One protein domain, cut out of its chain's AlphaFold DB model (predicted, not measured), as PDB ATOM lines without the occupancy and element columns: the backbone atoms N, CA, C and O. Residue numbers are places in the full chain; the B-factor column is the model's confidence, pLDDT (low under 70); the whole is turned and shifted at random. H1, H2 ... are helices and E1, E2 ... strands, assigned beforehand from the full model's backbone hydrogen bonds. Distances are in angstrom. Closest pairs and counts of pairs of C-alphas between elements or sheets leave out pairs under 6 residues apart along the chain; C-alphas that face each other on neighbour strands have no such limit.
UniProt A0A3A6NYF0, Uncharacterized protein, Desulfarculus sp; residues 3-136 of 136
ATOM      1  N   SER A   3     -49.731 -47.186 -45.667       79.81
ATOM      2  CA  SER A   3     -50.089 -46.388 -46.837       79.81
ATOM      3  C   SER A   3     -48.859 -45.669 -47.371       79.81
ATOM      4  O   SER A   3     -48.047 -45.169 -46.596       79.81
ATOM      5  N   TYR A   4     -48.742 -45.580 -48.691       79.38
ATOM      6  CA  TYR A   4     -47.726 -44.779 -49.361       79.38
ATOM      7  C   TYR A   4     -48.415 -43.791 -50.292       79.38
ATOM      8  O   TYR A   4     -49.226 -44.184 -51.131       79.38
ATOM      9  N   LEU A   5     -48.082 -42.513 -50.142       70.81
ATOM     10  CA  LEU A   5     -48.527 -41.452 -51.033       70.81
ATOM     11  C   LEU A   5     -47.288 -40.792 -51.635       70.81
ATOM     12  O   LEU A   5     -46.409 -40.314 -50.910       70.81
ATOM     13  N   HIS A   6     -47.213 -40.774 -52.966       71.75
ATOM     14  CA  HIS A   6     -46.120 -40.115 -53.675       71.75
ATOM     15  C   HIS A   6     -46.038 -38.643 -53.237       71.75
ATOM     16  O   HIS A   6     -47.049 -37.946 -53.187       71.75
ATOM     17  N   GLY A   7     -44.842 -38.191 -52.856       72.69
ATOM     18  CA  GLY A   7     -44.613 -36.846 -52.317       72.69
ATOM     19  C   GLY A   7     -44.870 -36.662 -50.813       72.69
ATOM     20  O   GLY A   7     -44.466 -35.631 -50.288       72.69
ATOM     21  N   ARG A   8     -45.470 -37.637 -50.108       74.50
ATOM     22  CA  ARG A   8     -45.642 -37.615 -48.634       74.50
ATOM     23  C   ARG A   8     -44.848 -38.693 -47.899       74.50
ATOM     24  O   ARG A   8     -44.602 -38.556 -46.709       74.50
ATOM     25  N   GLY A   9     -44.438 -39.738 -48.615       84.56
ATOM     26  CA  GLY A   9     -43.690 -40.859 -48.056       84.56
ATOM     27  C   GLY A   9     -44.581 -41.909 -47.379       84.56
ATOM     28  O   GLY A   9     -45.813 -41.811 -47.421       84.56
ATOM     29  N   PRO A  10     -43.983 -42.991 -46.854       90.38
ATOM     30  CA  PRO A  10     -44.726 -44.075 -46.227       90.38
ATOM     31  C   PRO A  10     -45.222 -43.693 -44.828       90.38
ATOM     32  O   PRO A  10     -44.538 -43.016 -44.059       90.38
ATOM     33  N   MET A  11     -46.402 -44.207 -44.487       89.81
ATOM     34  CA  MET A  11     -47.027 -44.072 -43.177       89.81
ATOM     35  C   MET A  11     -47.568 -45.423 -42.699       89.81
ATOM     36  O   MET A  11     -48.184 -46.171 -43.460       89.81
ATOM     37  N   LEU A  12     -47.366 -45.716 -41.417       92.44
ATOM     38  CA  LEU A  12     -47.977 -46.814 -40.683       92.44
ATOM     39  C   LEU A  12     -48.950 -46.235 -39.651       92.44
ATOM     40  O   LEU A  12     -48.549 -45.513 -38.742       92.44
ATOM     41  N   GLY A  13     -50.227 -46.589 -39.779       93.25
ATOM     42  CA  GLY A  13     -51.268 -46.263 -38.805       93.25
ATOM     43  C   GLY A  13     -51.691 -47.484 -37.990       93.25
ATOM     44  O   GLY A  13     -52.003 -48.536 -38.568       93.25
ATOM     45  N   MET A  14     -51.756 -47.339 -36.665       95.06
ATOM     46  CA  MET A  14     -52.378 -48.306 -35.752       95.06
ATOM     47  C   MET A  14     -53.695 -47.744 -35.225       95.06
ATOM     48  O   MET A  14     -53.782 -46.566 -34.877       95.06
ATOM     49  N   PHE A  15     -54.719 -48.592 -35.170       93.94
ATOM     50  CA  PHE A  15     -56.094 -48.217 -34.854       93.94
ATOM     51  C   PHE A  15     -56.613 -49.068 -33.693       93.94
ATOM     52  O   PHE A  15     -56.151 -50.194 -33.514       93.94
ATOM     53  N   ASP A  16     -57.562 -48.533 -32.927       93.31
ATOM     54  CA  ASP A  16     -58.320 -49.319 -31.951       93.31
ATOM     55  C   ASP A  16     -59.438 -50.147 -32.614       93.31
ATOM     56  O   ASP A  16     -59.646 -50.113 -33.831       93.31
ATOM     57  N   GLU A  17     -60.180 -50.890 -31.793       94.12
ATOM     58  CA  GLU A  17     -61.313 -51.725 -32.210       94.12
ATOM     59  C   GLU A  17     -62.432 -50.917 -32.891       94.12
ATOM     60  O   GLU A  17     -63.159 -51.440 -33.736       94.12
ATOM     61  N   GLN A  18     -62.542 -49.622 -32.579       92.62
ATOM     62  CA  GLN A  18     -63.506 -48.694 -33.171       92.62
ATOM     63  C   GLN A  18     -62.967 -48.017 -34.444       92.62
ATOM     64  O   GLN A  18     -63.604 -47.107 -34.979       92.62
ATOM     65  N   ARG A  19     -61.812 -48.462 -34.960       89.06
ATOM     66  CA  ARG A  19     -61.123 -47.892 -36.131       89.06
ATOM     67  C   ARG A  19     -60.705 -46.431 -35.930       89.06
ATOM     68  O   ARG A  19     -60.576 -45.675 -36.895       89.06
ATOM     69  N   VAL A  20     -60.456 -46.017 -34.689       89.62
ATOM     70  CA  VAL A  20     -59.869 -44.713 -34.368       89.62
ATOM     71  C   VAL A  20     -58.351 -44.857 -34.342       89.62
ATOM     72  O   VAL A  20     -57.811 -45.691 -33.618       89.62
ATOM     73  N   GLY A  21     -57.649 -44.043 -35.136       89.94
ATOM     74  CA  GLY A  21     -56.185 -44.032 -35.161       89.94
ATOM     75  C   GLY A  21     -55.611 -43.638 -33.798       89.94
ATOM     76  O   GLY A  21     -56.056 -42.653 -33.214       89.94
ATOM     77  N   LYS A  22     -54.647 -44.414 -33.297       95.06
ATOM     78  CA  LYS A  22     -53.958 -44.202 -32.010       95.06
ATOM     79  C   LYS A  22     -52.480 -43.900 -32.161       95.06
ATOM     80  O   LYS A  22     -51.930 -43.194 -31.326       95.06
ATOM     81  N   LEU A  23     -51.852 -44.431 -33.206       95.00
ATOM     82  CA  LEU A  23     -50.447 -44.200 -33.510       95.00
ATOM     83  C   LEU A  23     -50.287 -43.961 -35.006       95.00
ATOM     84  O   LEU A  23     -50.824 -44.724 -35.812       95.00
ATOM     85  N   LEU A  24     -49.500 -42.949 -35.346       93.00
ATOM     86  CA  LEU A  24     -48.962 -42.718 -36.678       93.00
ATOM     87  C   LEU A  24     -47.438 -42.797 -36.609       93.00
ATOM     88  O   LEU A  24     -46.823 -42.153 -35.763       93.00
ATOM     89  N   VAL A  25     -46.835 -43.566 -37.509       93.44
ATOM     90  CA  VAL A  25     -45.395 -43.547 -37.784       93.44
ATOM     91  C   VAL A  25     -45.235 -43.158 -39.244       93.44
ATOM     92  O   VAL A  25     -45.757 -43.853 -40.114       93.44
ATOM     93  N   ALA A  26     -44.559 -42.052 -39.528       89.75
ATOM     94  CA  ALA A  26     -44.431 -41.510 -40.876       89.75
ATOM     95  C   ALA A  26     -42.972 -41.201 -41.208       89.75
ATOM     96  O   ALA A  26     -42.224 -40.712 -40.364       89.75
ATOM     97  N   LEU A  27     -42.583 -41.458 -42.456       87.38
ATOM     98  CA  LEU A  27     -41.344 -40.951 -43.039       87.38
ATOM     99  C   LEU A  27     -41.729 -39.898 -44.075       87.38
ATOM    100  O   LEU A  27     -41.957 -40.228 -45.237       87.38
ATOM    101  N   MET A  28     -41.845 -38.643 -43.647       80.25
ATOM    102  CA  MET A  28     -42.072 -37.532 -44.577       80.25
ATOM    103  C   MET A  28     -40.768 -37.182 -45.291       80.25
ATOM    104  O   MET A  28     -39.732 -37.741 -44.940       80.25
ATOM    105  N   LYS A  29     -40.825 -36.290 -46.292       75.00
ATOM    106  CA  LYS A  29     -39.745 -35.869 -47.213       75.00
ATOM    107  C   LYS A  29     -38.494 -35.311 -46.493       75.00
ATOM    108  O   LYS A  29     -38.163 -34.145 -46.652       75.00
ATOM    109  N   ASP A  30     -37.825 -36.166 -45.723       75.19
ATOM    110  CA  ASP A  30     -36.701 -35.964 -44.797       75.19
ATOM    111  C   ASP A  30     -37.053 -35.744 -43.307       75.19
ATOM    112  O   ASP A  30     -36.152 -35.490 -42.510       75.19
ATOM    113  N   ASN A  31     -38.320 -35.897 -42.896       84.44
ATOM    114  CA  ASN A  31     -38.746 -35.648 -41.510       84.44
ATOM    115  C   ASN A  31     -39.514 -36.848 -40.922       84.44
ATOM    116  O   ASN A  31     -40.730 -36.954 -41.120       84.44
ATOM    117  N   PRO A  32     -38.849 -37.792 -40.230       89.94
ATOM    118  CA  PRO A  32     -39.544 -38.888 -39.571       89.94
ATOM    119  C   PRO A  32     -40.371 -38.380 -38.383       89.94
ATOM    120  O   PRO A  32     -39.950 -37.490 -37.638       89.94
ATOM    121  N   ALA A  33     -41.542 -38.983 -38.193       91.06
ATOM    122  CA  ALA A  33     -42.485 -38.628 -37.144       91.06
ATOM    123  C   ALA A  33     -43.115 -39.867 -36.494       91.06
ATOM    124  O   ALA A  33     -43.472 -40.828 -37.175       91.06
ATOM    125  N   ILE A  34     -43.304 -39.810 -35.177       94.06
ATOM    126  CA  ILE A  34     -44.109 -40.751 -34.390       94.06
ATOM    127  C   ILE A  34     -45.120 -39.923 -33.601       94.06
ATOM    128  O   ILE A  34     -44.729 -39.047 -32.836       94.06
ATOM    129  N   ILE A  35     -46.414 -40.180 -33.773       94.06
ATOM    130  CA  ILE A  35     -47.478 -39.414 -33.116       94.06
ATOM    131  C   ILE A  35     -48.473 -40.358 -32.462       94.06
ATOM    132  O   ILE A  35     -49.106 -41.166 -33.142       94.06
ATOM    133  N   LEU A  36     -48.657 -40.209 -31.152       95.69
ATOM    134  CA  LEU A  36     -49.778 -40.795 -30.430       95.69
ATOM    135  C   LEU A  36     -50.955 -39.827 -30.456       95.69
ATOM    136  O   LEU A  36     -50.806 -38.645 -30.143       95.69
ATOM    137  N   LEU A  37     -52.123 -40.347 -30.817       93.31
ATOM    138  CA  LEU A  37     -53.349 -39.578 -30.970       93.31
ATOM    139  C   LEU A  37     -54.302 -39.810 -29.794       93.31
ATOM    140  O   LEU A  37     -54.453 -40.929 -29.299       93.31
ATOM    141  N   ASP A  38     -54.985 -38.749 -29.381       91.31
ATOM    142  CA  ASP A  38     -56.079 -38.816 -28.421       91.31
ATOM    143  C   ASP A  38     -57.378 -39.358 -29.057       91.31
ATOM    144  O   ASP A  38     -57.453 -39.717 -30.237       91.31
ATOM    145  N   LYS A  39     -58.457 -39.421 -28.265       89.44
ATOM    146  CA  LYS A  39     -59.773 -39.890 -28.739       89.44
ATOM    147  C   LYS A  39     -60.385 -38.994 -29.825       89.44
ATOM    148  O   LYS A  39     -61.190 -39.479 -30.612       89.44
ATOM    149  N   ALA A  40     -60.008 -37.719 -29.868       89.81
ATOM    150  CA  ALA A  40     -60.433 -36.746 -30.867       89.81
ATOM    151  C   ALA A  40     -59.495 -36.702 -32.087       89.81
ATOM    152  O   ALA A  40     -59.657 -35.833 -32.943       89.81
ATOM    153  N   LYS A  41     -58.543 -37.644 -32.189       89.62
ATOM    154  CA  LYS A  41     -57.509 -37.695 -33.231       89.62
ATOM    155  C   LYS A  41     -56.597 -36.464 -33.221       89.62
ATOM    156  O   LYS A  41     -56.071 -36.091 -34.265       89.62
ATOM    157  N   LYS A  42     -56.406 -35.822 -32.071       89.75
ATOM    158  CA  LYS A  42     -55.395 -34.778 -31.886       89.75
ATOM    159  C   LYS A  42     -54.098 -35.399 -31.372       89.75
ATOM    160  O   LYS A  42     -54.164 -36.407 -30.668       89.75
ATOM    161  N   PRO A  43     -52.929 -34.819 -31.673       90.62
ATOM    162  CA  PRO A  43     -51.684 -35.233 -31.040       90.62
ATOM    163  C   PRO A  43     -51.807 -35.159 -29.515       90.62
ATOM    164  O   PRO A  43     -52.267 -34.154 -28.985       90.62
ATOM    165  N   ALA A  44     -51.405 -36.226 -28.833       94.06
ATOM    166  CA  ALA A  44     -51.223 -36.271 -27.383       94.06
ATOM    167  C   ALA A  44     -49.728 -36.295 -27.041       94.06
ATOM    168  O   ALA A  44     -49.268 -35.578 -26.154       94.06
ATOM    169  N   ILE A  45     -48.961 -37.093 -27.790       95.50
ATOM    170  CA  ILE A  45     -47.499 -37.160 -27.732       95.50
ATOM    171  C   ILE A  45     -46.972 -37.183 -29.161       95.50
ATOM    172  O   ILE A  45     -47.553 -37.832 -30.031       95.50
ATOM    173  N   SER A  46     -45.852 -36.515 -29.396       93.12
ATOM    174  CA  SER A  46     -45.185 -36.524 -30.691       93.12
ATOM    175  C   SER A  46     -43.679 -36.586 -30.577       93.12
ATOM    176  O   SER A  46     -43.099 -35.916 -29.730       93.12
ATOM    177  N   MET A  47     -43.050 -37.296 -31.500       93.44
ATOM    178  CA  MET A  47     -41.618 -37.281 -31.749       93.44
ATOM    179  C   MET A  47     -41.407 -36.917 -33.207       93.44
ATOM    180  O   MET A  47     -42.003 -37.541 -34.082       93.44
ATOM    181  N   LEU A  48     -40.586 -35.911 -33.466       89.75
ATOM    182  CA  LEU A  48     -40.329 -35.373 -34.794       89.75
ATOM    183  C   LEU A  48     -38.823 -35.209 -34.949       89.75
ATOM    184  O   LEU A  48     -38.185 -34.667 -34.050       89.75
ATOM    185  N   ALA A  49     -38.252 -35.624 -36.073       88.12
ATOM    186  CA  ALA A  49     -36.916 -35.184 -36.454       88.12
ATOM    187  C   ALA A  49     -37.026 -34.297 -37.688       88.12
ATOM    188  O   ALA A  49     -37.668 -34.668 -38.668       88.12
ATOM    189  N   GLY A  50     -36.441 -33.107 -37.598       80.69
ATOM    190  CA  GLY A  50     -36.369 -32.157 -38.691       80.69
ATOM    191  C   GLY A  50     -34.982 -32.178 -39.311       80.69
ATOM    192  O   GLY A  50     -33.988 -32.031 -38.591       80.69
ATOM    193  N   LYS A  51     -34.904 -32.292 -40.637       74.44
ATOM    194  CA  LYS A  51     -33.657 -32.051 -41.370       74.44
ATOM    195  C   LYS A  51     -33.090 -30.680 -40.983       74.44
ATOM    196  O   LYS A  51     -33.806 -29.681 -41.043       74.44
ATOM    197  N   ASP A  52     -31.842 -30.660 -40.519       72.12
ATOM    198  CA  ASP A  52     -31.097 -29.467 -40.080       72.12
ATOM    199  C   ASP A  52     -31.707 -28.695 -38.888       72.12
ATOM    200  O   ASP A  52     -31.272 -27.591 -38.568       72.12
ATOM    201  N   ARG A  53     -32.720 -29.261 -38.213       74.50
ATOM    202  CA  ARG A  53     -33.406 -28.624 -37.073       74.50
ATOM    203  C   ARG A  53     -33.266 -29.397 -35.768       74.50
ATOM    204  O   ARG A  53     -33.552 -28.824 -34.723       74.50
ATOM    205  N   GLY A  54     -32.810 -30.646 -35.807       86.06
ATOM    206  CA  GLY A  54     -32.703 -31.518 -34.638       86.06
ATOM    207  C   GLY A  54     -33.942 -32.396 -34.433       86.06
ATOM    208  O   GLY A  54     -34.766 -32.569 -35.331       86.06
ATOM    209  N   SER A  55     -34.055 -33.001 -33.249       90.31
ATOM    210  CA  SER A  55     -35.160 -33.897 -32.881       90.31
ATOM    211  C   SER A  55     -35.935 -33.354 -31.691       90.31
ATOM    212  O   SER A  55     -35.334 -32.900 -30.724       90.31
ATOM    213  N   LEU A  56     -37.260 -33.432 -31.741       89.88
ATOM    214  CA  LEU A  56     -38.168 -32.865 -30.752       89.88
ATOM    215  C   LEU A  56     -39.164 -33.914 -30.266       89.88
ATOM    216  O   LEU A  56     -39.752 -34.652 -31.053       89.88
ATOM    217  N   PHE A  57     -39.375 -33.941 -28.956       92.69
ATOM    218  CA  PHE A  57     -40.432 -34.658 -28.263       92.69
ATOM    219  C   PHE A  57     -41.415 -33.638 -27.685       92.69
ATOM    220  O   PHE A  57     -40.999 -32.660 -27.064       92.69
ATOM    221  N   GLY A  58     -42.711 -33.861 -27.878       91.56
ATOM    222  CA  GLY A  58     -43.768 -32.960 -27.438       91.56
ATOM    223  C   GLY A  58     -44.907 -33.683 -26.734       91.56
ATOM    224  O   GLY A  58     -45.302 -34.770 -27.153       91.56
ATOM    225  N   ILE A  59     -45.449 -33.052 -25.694       93.69
ATOM    226  CA  ILE A  59     -46.678 -33.443 -24.991       93.69
ATOM    227  C   ILE A  59     -47.700 -32.335 -25.199       93.69
ATOM    228  O   ILE A  59     -47.376 -31.158 -25.035       93.69
ATOM    229  N   TRP A  60     -48.927 -32.714 -25.534       90.81
ATOM    230  CA  TRP A  60     -49.982 -31.805 -25.967       90.81
ATOM    231  C   TRP A  60     -51.187 -31.872 -25.026       90.81
ATOM    232  O   TRP A  60     -51.484 -32.917 -24.447       90.81
ATOM    233  N   ASP A  61     -51.887 -30.751 -24.863       89.81
ATOM    234  CA  ASP A  61     -53.153 -30.701 -24.139       89.81
ATOM    235  C   ASP A  61     -54.342 -31.144 -25.012       89.81
ATOM    236  O   ASP A  61     -54.248 -31.319 -26.227       89.81
ATOM    237  N   SER A  62     -55.520 -31.263 -24.391       88.69
ATOM    238  CA  SER A  62     -56.783 -31.598 -25.079       88.69
ATOM    239  C   SER A  62     -57.212 -30.591 -26.162       88.69
ATOM    240  O   SER A  62     -58.084 -30.874 -26.996       88.69
ATOM    241  N   GLN A  63     -56.632 -29.390 -26.160       86.44
ATOM    242  CA  GLN A  63     -56.885 -28.357 -27.158       86.44
ATOM    243  C   GLN A  63     -55.910 -28.451 -28.336       86.44
ATOM    244  O   GLN A  63     -56.121 -27.758 -29.328       86.44
ATOM    245  N   GLY A  64     -54.926 -29.352 -28.283       84.12
ATOM    246  CA  GLY A  64     -53.888 -29.491 -29.299       84.12
ATOM    247  C   GLY A  64     -52.805 -28.423 -29.178       84.12
ATOM    248  O   GLY A  64     -52.155 -28.109 -30.170       84.12
ATOM    249  N   LYS A  65     -52.616 -27.840 -27.990       84.44
ATOM    250  CA  LYS A  65     -51.489 -26.951 -27.700       84.44
ATOM    251  C   LYS A  65     -50.386 -27.763 -27.028       84.44
ATOM    252  O   LYS A  65     -50.704 -28.554 -26.139       84.44
ATOM    253  N   PRO A  66     -49.104 -27.564 -27.374       85.19
ATOM    254  CA  PRO A  66     -48.032 -28.188 -26.607       85.19
ATOM    255  C   PRO A  66     -48.122 -27.731 -25.140       85.19
ATOM    256  O   PRO A  66     -48.691 -26.682 -24.855       85.19
ATOM    257  N   GLN A  67     -47.637 -28.531 -24.201       90.75
ATOM    258  CA  GLN A  67     -47.460 -28.174 -22.781       90.75
ATOM    259  C   GLN A  67     -46.042 -28.509 -22.313       90.75
ATOM    260  O   GLN A  67     -45.526 -27.920 -21.366       90.75
ATOM    261  N   ALA A  68     -45.396 -29.454 -22.996       91.94
ATOM    262  CA  ALA A  68     -43.983 -29.737 -22.846       91.94
ATOM    263  C   ALA A  68     -43.370 -29.980 -24.225       91.94
ATOM    264  O   ALA A  68     -43.937 -30.715 -25.033       91.94
ATOM    265  N   LEU A  69     -42.211 -29.386 -24.472       90.94
ATOM    266  CA  LEU A  69     -41.359 -29.635 -25.625       90.94
ATOM    267  C   LEU A  69     -39.945 -29.884 -25.113       90.94
ATOM    268  O   LEU A  69     -39.457 -29.143 -24.266       90.94
ATOM    269  N   MET A  70     -39.277 -30.915 -25.611       92.88
ATOM    270  CA  MET A  70     -37.882 -31.179 -25.275       92.88
ATOM    271  C   MET A  70     -37.136 -31.787 -26.451       92.88
ATOM    272  O   MET A  70     -37.725 -32.477 -27.277       92.88
ATOM    273  N   GLY A  71     -35.832 -31.556 -26.510       92.44
ATOM    274  CA  GLY A  71     -34.973 -32.121 -27.542       92.44
ATOM    275  C   GLY A  71     -33.960 -31.105 -28.032       92.44
ATOM    276  O   GLY A  71     -33.354 -30.400 -27.228       92.44
ATOM    277  N   LEU A  72     -33.777 -31.046 -29.346       88.56
ATOM    278  CA  LEU A  72     -32.800 -30.207 -30.020       88.56
ATOM    279  C   LEU A  72     -33.504 -29.255 -30.989       88.56
ATOM    280  O   LEU A  72     -34.352 -29.687 -31.768       88.56
ATOM    281  N   ILE A  73     -33.113 -27.979 -30.964       83.50
ATOM    282  CA  ILE A  73     -33.423 -27.004 -32.019       83.50
ATOM    283  C   ILE A  73     -32.112 -26.459 -32.565       83.50
ATOM    284  O   ILE A  73     -31.380 -25.802 -31.826       83.50
ATOM    285  N   ASN A  74     -31.843 -26.687 -33.851       84.06
ATOM    286  CA  ASN A  74     -30.556 -26.383 -34.489       84.06
ATOM    287  C   ASN A  74     -29.396 -26.971 -33.662       84.06
ATOM    288  O   ASN A  74     -28.474 -26.257 -33.275       84.06
ATOM    289  N   ASP A  75     -29.541 -28.243 -33.277       85.81
ATOM    290  CA  ASP A  75     -28.610 -29.016 -32.440       85.81
ATOM    291  C   ASP A  75     -28.336 -28.463 -31.031       85.81
ATOM    292  O   ASP A  75     -27.488 -28.973 -30.301       85.81
ATOM    293  N   MET A  76     -29.113 -27.472 -30.589       87.44
ATOM    294  CA  MET A  76     -29.049 -26.941 -29.230       87.44
ATOM    295  C   MET A  76     -30.099 -27.601 -28.328       87.44
ATOM    296  O   MET A  76     -31.289 -27.547 -28.665       87.44
ATOM    297  N   PRO A  77     -29.704 -28.161 -27.166       91.19
ATOM    298  CA  PRO A  77     -30.636 -28.665 -26.168       91.19
ATOM    299  C   PRO A  77     -31.667 -27.626 -25.745       91.19
ATOM    300  O   PRO A  77     -31.345 -26.465 -25.471       91.19
ATOM    301  N   MET A  78     -32.913 -28.073 -25.654       90.56
ATOM    302  CA  MET A  78     -34.040 -27.268 -25.220       90.56
ATOM    303  C   MET A  78     -35.016 -28.108 -24.400       90.56
ATOM    304  O   MET A  78     -35.268 -29.276 -24.699       90.56
ATOM    305  N   LEU A  79     -35.564 -27.484 -23.365       92.75
ATOM    306  CA  LEU A  79     -36.717 -27.951 -22.617       92.75
ATOM    307  C   LEU A  79     -37.625 -26.749 -22.391       92.75
ATOM    308  O   LEU A  79     -37.205 -25.733 -21.845       92.75
ATOM    309  N   TYR A  80     -38.877 -26.872 -22.789       90.44
ATOM    310  CA  TYR A  80     -39.879 -25.843 -22.610       90.44
ATOM    311  C   TYR A  80     -41.124 -26.471 -22.006       90.44
ATOM    312  O   TYR A  80     -41.762 -27.319 -22.624       90.44
ATOM    313  N   LEU A  81     -41.437 -26.082 -20.775       91.94
ATOM    314  CA  LEU A  81     -42.628 -26.495 -20.043       91.94
ATOM    315  C   LEU A  81     -43.514 -25.271 -19.894       91.94
ATOM    316  O   LEU A  81     -43.055 -24.258 -19.376       91.94
ATOM    317  N   TYR A  82     -44.770 -25.339 -20.307       85.31
ATOM    318  CA  TYR A  82     -45.691 -24.233 -20.096       85.31
ATOM    319  C   TYR A  82     -47.110 -24.720 -19.870       85.31
ATOM    320  O   TYR A  82     -47.544 -25.744 -20.394       85.31
ATOM    321  N   GLN A  83     -47.833 -23.940 -19.081       80.62
ATOM    322  CA  GLN A  83     -49.246 -24.118 -18.817       80.62
ATOM    323  C   GLN A  83     -50.049 -23.047 -19.569       80.62
ATOM    324  O   GLN A  83     -49.515 -22.177 -20.269       80.62
ATOM    325  N   LYS A  84     -51.375 -23.103 -19.424       72.25
ATOM    326  CA  LYS A  84     -52.298 -22.029 -19.800       72.25
ATOM    327  C   LYS A  84     -51.708 -20.656 -19.436       72.25
ATOM    328  O   LYS A  84     -51.193 -20.477 -18.340       72.25
ATOM    329  N   TYR A  85     -51.818 -19.712 -20.371       75.50
ATOM    330  CA  TYR A  85     -51.249 -18.360 -20.301       75.50
ATOM    331  C   TYR A  85     -49.723 -18.252 -20.459       75.50
ATOM    332  O   TYR A  85     -49.193 -17.183 -20.240       75.50
ATOM    333  N   GLN A  86     -49.007 -19.283 -20.925       79.38
ATOM    334  CA  GLN A  86     -47.544 -19.207 -21.136       79.38
ATOM    335  C   GLN A  86     -46.743 -18.974 -19.837       79.38
ATOM    336  O   GLN A  86     -45.608 -18.504 -19.874       79.38
ATOM    337  N   THR A  87     -47.320 -19.319 -18.685       89.81
ATOM    338  CA  THR A  87     -46.584 -19.448 -17.422       89.81
ATOM    339  C   THR A  87     -45.840 -20.779 -17.434       89.81
ATOM    340  O   THR A  87     -46.419 -21.807 -17.804       89.81
ATOM    341  N   GLY A  88     -44.560 -20.786 -17.068       92.75
ATOM    342  CA  GLY A  88     -43.759 -21.995 -17.203       92.75
ATOM    343  C   GLY A  88     -42.260 -21.817 -17.020       92.75
ATOM    344  O   GLY A  88     -41.792 -20.919 -16.327       92.75
ATOM    345  N   MET A  89     -41.510 -22.716 -17.645       94.62
ATOM    346  CA  MET A  89     -40.062 -22.810 -17.563       94.62
ATOM    347  C   MET A  89     -39.471 -23.030 -18.952       94.62
ATOM    348  O   MET A  89     -39.921 -23.889 -19.710       94.62
ATOM    349  N   LEU A  90     -38.409 -22.294 -19.252       93.19
ATOM    350  CA  LEU A  90     -37.614 -22.442 -20.457       93.19
ATOM    351  C   LEU A  90     -36.172 -22.733 -20.078       93.19
ATOM    352  O   LEU A  90     -35.530 -21.934 -19.407       93.19
ATOM    353  N   PHE A  91     -35.646 -23.837 -20.579       93.94
ATOM    354  CA  PHE A  91     -34.231 -24.145 -20.585       93.94
ATOM    355  C   PHE A  91     -33.742 -24.242 -22.026       93.94
ATOM    356  O   PHE A  91     -34.359 -24.912 -22.858       93.94
ATOM    357  N   ARG A  92     -32.617 -23.594 -22.323       90.56
ATOM    358  CA  ARG A  92     -31.973 -23.671 -23.634       90.56
ATOM    359  C   ARG A  92     -30.489 -23.338 -23.531       90.56
ATOM    360  O   ARG A  92     -30.105 -22.500 -22.718       90.56
ATOM    361  N   THR A  93     -29.662 -23.923 -24.390       88.56
ATOM    362  CA  THR A  93     -28.311 -23.396 -24.644       88.56
ATOM    363  C   THR A  93     -28.352 -22.239 -25.644       88.56
ATOM    364  O   THR A  93     -29.031 -22.318 -26.668       88.56
ATOM    365  N   THR A  94     -27.621 -21.159 -25.374       77.88
ATOM    366  CA  THR A  94     -27.436 -20.064 -26.335       77.88
ATOM    367  C   THR A  94     -26.595 -20.524 -27.529       77.88
ATOM    368  O   THR A  94     -25.952 -21.573 -27.481       77.88
ATOM    369  N   SER A  95     -26.534 -19.711 -28.587       76.75
ATOM    370  CA  SER A  95     -25.631 -19.944 -29.725       76.75
ATOM    371  C   SER A  95     -24.147 -19.973 -29.335       76.75
ATOM    372  O   SER A  95     -23.331 -20.513 -30.069       76.75
ATOM    373  N   GLU A  96     -23.793 -19.423 -28.170       82.88
ATOM    374  CA  GLU A  96     -22.447 -19.497 -27.582       82.88
ATOM    375  C   GLU A  96     -22.231 -20.775 -26.748       82.88
ATOM    376  O   GLU A  96     -21.219 -20.905 -26.063       82.88
ATOM    377  N   GLY A  97     -23.199 -21.697 -26.730       84.56
ATOM    378  CA  GLY A  97     -23.139 -22.943 -25.963       84.56
ATOM    379  C   GLY A  97     -23.384 -22.777 -24.461       84.56
ATOM    380  O   GLY A  97     -23.189 -23.724 -23.700       84.56
ATOM    381  N   LYS A  98     -23.815 -21.598 -23.999       89.81
ATOM    382  CA  LYS A  98     -24.036 -21.345 -22.569       89.81
ATOM    383  C   LYS A  98     -25.445 -21.768 -22.159       89.81
ATOM    384  O   LYS A  98     -26.395 -21.396 -22.848       89.81
ATOM    385  N   PRO A  99     -25.627 -22.492 -21.044       91.81
ATOM    386  CA  PRO A  99     -26.958 -22.825 -20.563       91.81
ATOM    387  C   PRO A  99     -27.680 -21.572 -20.052       91.81
ATOM    388  O   PRO A  99     -27.080 -20.692 -19.427       91.81
ATOM    389  N   GLY A 100     -28.982 -21.520 -20.307       93.75
ATOM    390  CA  GLY A 100     -29.900 -20.533 -19.763       93.75
ATOM    391  C   GLY A 100     -31.177 -21.202 -19.274       93.75
ATOM    392  O   GLY A 100     -31.713 -22.091 -19.934       93.75
ATOM    393  N   LEU A 101     -31.657 -20.753 -18.119       94.69
ATOM    394  CA  LEU A 101     -32.928 -21.133 -17.520       94.69
ATOM    395  C   LEU A 101     -33.742 -19.864 -17.253       94.69
ATOM    396  O   LEU A 101     -33.207 -18.895 -16.718       94.69
ATOM    397  N   ALA A 102     -35.024 -19.872 -17.595       94.81
ATOM    398  CA  ALA A 102     -35.963 -18.801 -17.291       94.81
ATOM    399  C   ALA A 102     -37.279 -19.360 -16.750       94.81
ATOM    400  O   ALA A 102     -37.746 -20.409 -17.193       94.81
ATOM    401  N   LEU A 103     -37.881 -18.625 -15.816       94.81
ATOM    402  CA  LEU A 103     -39.270 -18.793 -15.409       94.81
ATOM    403  C   LEU A 103     -40.107 -17.726 -16.105       94.81
ATOM    404  O   LEU A 103     -39.727 -16.551 -16.135       94.81
ATOM    405  N   LEU A 104     -41.236 -18.150 -16.659       92.31
ATOM    406  CA  LEU A 104     -42.173 -17.291 -17.361       92.31
ATOM    407  C   LEU A 104     -43.447 -17.128 -16.540       92.31
ATOM    408  O   LEU A 104     -43.949 -18.108 -15.990       92.31
ATOM    409  N   ASP A 105     -43.997 -15.921 -16.534       92.62
ATOM    410  CA  ASP A 105     -45.371 -15.650 -16.130       92.62
ATOM    411  C   ASP A 105     -46.061 -14.833 -17.216       92.62
ATOM    412  O   ASP A 105     -45.547 -13.804 -17.655       92.62
ATOM    413  N   ASN A 106     -47.212 -15.311 -17.690       90.25
ATOM    414  CA  ASN A 106     -47.942 -14.673 -18.786       90.25
ATOM    415  C   ASN A 106     -47.078 -14.410 -20.040       90.25
ATOM    416  O   ASN A 106     -47.234 -13.394 -20.715       90.25
ATOM    417  N   GLY A 107     -46.132 -15.312 -20.332       86.75
ATOM    418  CA  GLY A 107     -45.195 -15.203 -21.458       86.75
ATOM    419  C   GLY A 107     -44.011 -14.256 -21.229       86.75
ATOM    420  O   GLY A 107     -43.082 -14.240 -22.036       86.75
ATOM    421  N   ALA A 108     -43.998 -13.498 -20.130       90.69
ATOM    422  CA  ALA A 108     -42.885 -12.636 -19.752       90.69
ATOM    423  C   ALA A 108     -41.897 -13.384 -18.849       90.69
ATOM    424  O   ALA A 108     -42.297 -14.142 -17.969       90.69
ATOM    425  N   ILE A 109     -40.598 -13.146 -19.030       92.94
ATOM    426  CA  ILE A 109     -39.569 -13.685 -18.133       92.94
ATOM    427  C   ILE A 109     -39.636 -12.928 -16.805       92.94
ATOM    428  O   ILE A 109     -39.387 -11.725 -16.768       92.94
ATOM    429  N   VAL A 110     -39.937 -13.639 -15.718       95.81
ATOM    430  CA  VAL A 110     -39.970 -13.078 -14.353       95.81
ATOM    431  C   VAL A 110     -38.721 -13.416 -13.546       95.81
ATOM    432  O   VAL A 110     -38.409 -12.745 -12.566       95.81
ATOM    433  N   TRP A 111     -37.977 -14.440 -13.968       96.56
ATOM    434  CA  TRP A 111     -36.683 -14.800 -13.400       96.56
ATOM    435  C   TRP A 111     -35.835 -15.520 -14.444       96.56
ATOM    436  O   TRP A 111     -36.363 -16.291 -15.245       96.56
ATOM    437  N   SER A 112     -34.517 -15.323 -14.411       95.50
ATOM    438  CA  SER A 112     -33.592 -16.079 -15.253       95.50
ATOM    439  C   SER A 112     -32.232 -16.283 -14.597       95.50
ATOM    440  O   SER A 112     -31.721 -15.378 -13.940       95.50
ATOM    441  N   ALA A 113     -31.610 -17.423 -14.883       94.94
ATOM    442  CA  ALA A 113     -30.198 -17.689 -14.649       94.94
ATOM    443  C   ALA A 113     -29.557 -18.136 -15.966       94.94
ATOM    444  O   ALA A 113     -29.918 -19.172 -16.523       94.94
ATOM    445  N   ALA A 114     -28.613 -17.351 -16.480       90.25
ATOM    446  CA  ALA A 114     -27.939 -17.635 -17.740       90.25
ATOM    447  C   ALA A 114     -26.486 -17.157 -17.696       90.25
ATOM    448  O   ALA A 114     -26.170 -16.160 -17.052       90.25
ATOM    449  N   GLY A 115     -25.606 -17.826 -18.446       83.12
ATOM    450  CA  GLY A 115     -24.235 -17.349 -18.689       83.12
ATOM    451  C   GLY A 115     -24.142 -16.139 -19.641       83.12
ATOM    452  O   GLY A 115     -23.066 -15.846 -20.164       83.12
ATOM    453  N   GLY A 116     -25.267 -15.480 -19.934       82.12
ATOM    454  CA  GLY A 116     -25.414 -14.412 -20.922       82.12
ATOM    455  C   GLY A 116     -26.828 -13.827 -20.889       82.12
ATOM    456  O   GLY A 116     -27.434 -13.736 -19.823       82.12
ATOM    457  N   ALA A 117     -27.363 -13.447 -22.052       85.75
ATOM    458  CA  ALA A 117     -28.748 -12.988 -22.155       85.75
ATOM    459  C   ALA A 117     -29.740 -14.073 -21.698       85.75
ATOM    460  O   ALA A 117     -29.491 -15.271 -21.866       85.75
ATOM    461  N   ALA A 118     -30.876 -13.642 -21.142       87.06
ATOM    462  CA  ALA A 118     -31.954 -14.550 -20.774       87.06
ATOM    463  C   ALA A 118     -32.420 -15.352 -22.006       87.06
ATOM    464  O   ALA A 118     -32.482 -14.798 -23.110       87.06
ATOM    465  N   PRO A 119     -32.731 -16.651 -21.851       86.88
ATOM    466  CA  PRO A 119     -33.170 -17.465 -22.972       86.88
ATOM    467  C   PRO A 119     -34.519 -16.959 -23.491       86.88
ATOM    468  O   PRO A 119     -35.410 -16.623 -22.714       86.88
ATOM    469  N   THR A 120     -34.683 -16.933 -24.809       83.25
ATOM    470  CA  THR A 120     -35.955 -16.602 -25.460       83.25
ATOM    471  C   THR A 120     -36.697 -17.870 -25.856       83.25
ATOM    472  O   THR A 120     -36.082 -18.873 -26.244       83.25
ATOM    473  N   ALA A 121     -38.028 -17.833 -25.745       76.00
ATOM    474  CA  ALA A 121     -38.867 -18.942 -26.173       76.00
ATOM    475  C   ALA A 121     -38.589 -19.261 -27.655       76.00
ATOM    476  O   ALA A 121     -38.407 -18.340 -28.458       76.00
ATOM    477  N   PRO A 122     -38.500 -20.548 -28.025       68.75
ATOM    478  CA  PRO A 122     -38.290 -20.922 -29.412       68.75
ATOM    479  C   PRO A 122     -39.496 -20.515 -30.262       68.75
ATOM    480  O   PRO A 122     -40.636 -20.548 -29.797       68.75
ATOM    481  N   ASP A 123     -39.243 -20.190 -31.527       68.94
ATOM    482  CA  ASP A 123     -40.312 -20.099 -32.512       68.94
ATOM    483  C   ASP A 123     -40.906 -21.500 -32.729       68.94
ATOM    484  O   ASP A 123     -40.253 -22.398 -33.267       68.94
ATOM    485  N   ALA A 124     -42.134 -21.701 -32.250       63.28
ATOM    486  CA  ALA A 124     -42.843 -22.972 -32.345       63.28
ATOM    487  C   ALA A 124     -43.539 -23.175 -33.705       63.28
ATOM    488  O   ALA A 124     -44.069 -24.261 -33.945       63.28
ATOM    489  N   SER A 125     -43.518 -22.188 -34.611       63.75
ATOM    490  CA  SER A 125     -44.182 -22.274 -35.922       63.75
ATOM    491  C   SER A 125     -43.729 -23.494 -36.734       63.75
ATOM    492  O   SER A 125     -44.549 -24.221 -37.290       63.75
ATOM    493  N   GLY A 126     -42.430 -23.812 -36.696       63.94
ATOM    494  CA  GLY A 126     -41.877 -24.967 -37.402       63.94
ATOM    495  C   GLY A 126     -42.382 -26.323 -36.895       63.94
ATOM    496  O   GLY A 126     -42.421 -27.275 -37.670       63.94
ATOM    497  N   LEU A 127     -42.787 -26.430 -35.624       64.31
ATOM    498  CA  LEU A 127     -43.421 -27.637 -35.080       64.31
ATOM    499  C   LEU A 127     -44.871 -27.757 -35.548       64.31
ATOM    500  O   LEU A 127     -45.321 -28.853 -35.881       64.31
ATOM    501  N   GLU A 128     -45.595 -26.638 -35.581       67.94
ATOM    502  CA  GLU A 128     -46.971 -26.607 -36.072       67.94
ATOM    503  C   GLU A 128     -47.051 -26.985 -37.553       67.94
ATOM    504  O   GLU A 128     -47.967 -27.705 -37.946       67.94
ATOM    505  N   ASP A 129     -46.080 -26.565 -38.365       68.75
ATOM    506  CA  ASP A 129     -46.013 -26.919 -39.784       68.75
ATOM    507  C   ASP A 129     -45.800 -28.420 -39.996       68.75
ATOM    508  O   ASP A 129     -46.536 -29.045 -40.762       68.75
ATOM    509  N   ILE A 130     -44.858 -29.024 -39.261       65.50
ATOM    510  CA  ILE A 130     -44.611 -30.471 -39.310       65.50
ATOM    511  C   ILE A 130     -45.857 -31.233 -38.833       65.50
ATOM    512  O   ILE A 130     -46.270 -32.207 -39.459       65.50
ATOM    513  N   MET A 131     -46.511 -30.767 -37.765       68.12
ATOM    514  CA  MET A 131     -47.772 -31.349 -37.294       68.12
ATOM    515  C   MET A 131     -48.877 -31.267 -38.341       68.12
ATOM    516  O   MET A 131     -49.585 -32.244 -38.577       68.12
ATOM    517  N   ARG A 132     -49.028 -30.115 -38.999       72.00
ATOM    518  CA  ARG A 132     -49.991 -29.946 -40.092       72.00
ATOM    519  C   ARG A 132     -49.682 -30.873 -41.259       72.00
ATOM    520  O   ARG A 132     -50.621 -31.319 -41.908       72.00
ATOM    521  N   GLU A 133     -48.413 -31.153 -41.537       69.50
ATOM    522  CA  GLU A 133     -48.009 -32.081 -42.591       69.50
ATOM    523  C   GLU A 133     -48.386 -33.531 -42.254       69.50
ATOM    524  O   GLU A 133     -48.982 -34.200 -43.096       69.50
ATOM    525  N   VAL A 134     -48.146 -33.991 -41.017       65.56
ATOM    526  CA  VAL A 134     -48.506 -35.364 -40.593       65.56
ATOM    527  C   VAL A 134     -50.022 -35.572 -40.523       65.56
ATOM    528  O   VAL A 134     -50.510 -36.666 -40.795       65.56
ATOM    529  N   MET A 135     -50.775 -34.537 -40.143       68.25
ATOM    530  CA  MET A 135     -52.224 -34.627 -39.922       68.25
ATOM    531  C   MET A 135     -53.073 -34.430 -41.196       68.25
ATOM    532  O   MET A 135     -54.302 -34.465 -41.107       68.25
ATOM    533  N   ARG A 136     -52.451 -34.198 -42.361       64.38
ATOM    534  CA  ARG A 136     -53.109 -34.028 -43.673       64.38
ATOM    535  C   ARG A 136     -53.154 -35.316 -44.480       64.38
ATOM    536  O   ARG A 136     -54.011 -35.379 -45.392       64.38
TER     537      ARG A 136
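AT A GLANCE: This is residues 3 to 136 of the 136 residues of an uncharacterized protein of Desulfarculus sp (UniProt A0A3A6NYF0). The domain is a long, twisted wall of eleven strands, E1 to E11, laid side by side in the order in which they follow along the chain, and its last stretch folds back over one face of this wall. There the helix H1 crosses over the half nearer to E1, while the other face is bare of any named helix. The printed part has 134 residues with eleven named strands, in one antiparallel sheet, followed by one named helix, and the class is mostly strand. The whole is compact, with a radius of gyration of the C-alphas of 16.4 A, yet elongated in outline, its C-alphas spanning 49 by 30 by 17 A.

IN THESE COORDINATES: The short strand E1, residues 3 to 5, begins at C-alpha 3, at (-50.089, -46.388, -46.837). E2 follows with residues 9 to 15 and 19.6 A from first to last C-alpha, then E3 with residues 21 to 28 and 18.2 A, and E4 with residues 31 to 37 and 18.4 A. E5 holds residues 43 to 50 over 17.4 A, and E6 holds residues 54 to 60 over 19.3 A. E7, residues 66 to 73, measures 15.6 A and bends by 66 degrees at residue 70. E8 holds residues 76 to 82 over 19.2 A, E9 residues 88 to 93 over 17.2 A, and E10 residues 99 to 105 over 20.3 A. E11, residues 108 to 114, measures 15.9 A and ends at C-alpha 114, at (-27.939, -17.635, -17.740). H1, residues 125 to 134, is 14.6 A long and ends at C-alpha 134, at (-48.506, -35.364, -40.593).

HOW THE PARTS SIT: The sheet runs E1, E2, E3, E4, E5, E6, E7, E8, E9, E10, E11, and forms a meander, each strand the antiparallel neighbour of the one before. Its edge strands are E1 and E11, which are apart. E2 is staggered: it pairs with E1 over residues 9 to 11 and with E3 over residues 11 to 15. In the hairpin of E1 and E2, N 11 and O 3 are 2.8 A apart, within hydrogen-bond range; in that of E2 and E3, N 12 and O 25 are 2.8 A apart. The hairpin of E6 and E7 has N 57 and O 70 at 2.8 A, and that of E10 and E11 has N 101 and O 113 at 2.8 A. From edge to edge the strands' lines turn by 97 degrees. H1 is on one face of the sheet, at a height over the sheet of 8.7 A, and together they make two layers, a helix on one face of a sheet. It lies over E4, E5 and E6, but only just, with 3 of its 10 C-alphas falling on each. On the local plane H1 and E4 stand at 76 degrees, and the helix runs across the strands. The closest C-alphas of H1 and E3 are those of Val 134 and Ala 26, 7.4 A apart; for H1 and E5 they are those of Ile 130 and Leu 48, 7.9 A apart. In H1 every O i to N i+4 pair is within hydrogen-bond range.

THE WHOLE: The C-alphas of Glu 17 and Gly 116 are the two farthest apart, at 53.0 A. The printed part has no cut and ends at the chain's last residue, Arg 136. The ten links between successive strands are tight, the link from E11 to H1 is short, with 10 residues, and no link is long. The mean pLDDT of the printed part is 85.7, with residues 122 to 131 and 133 to 136 under 70; H1 has a mean of 67.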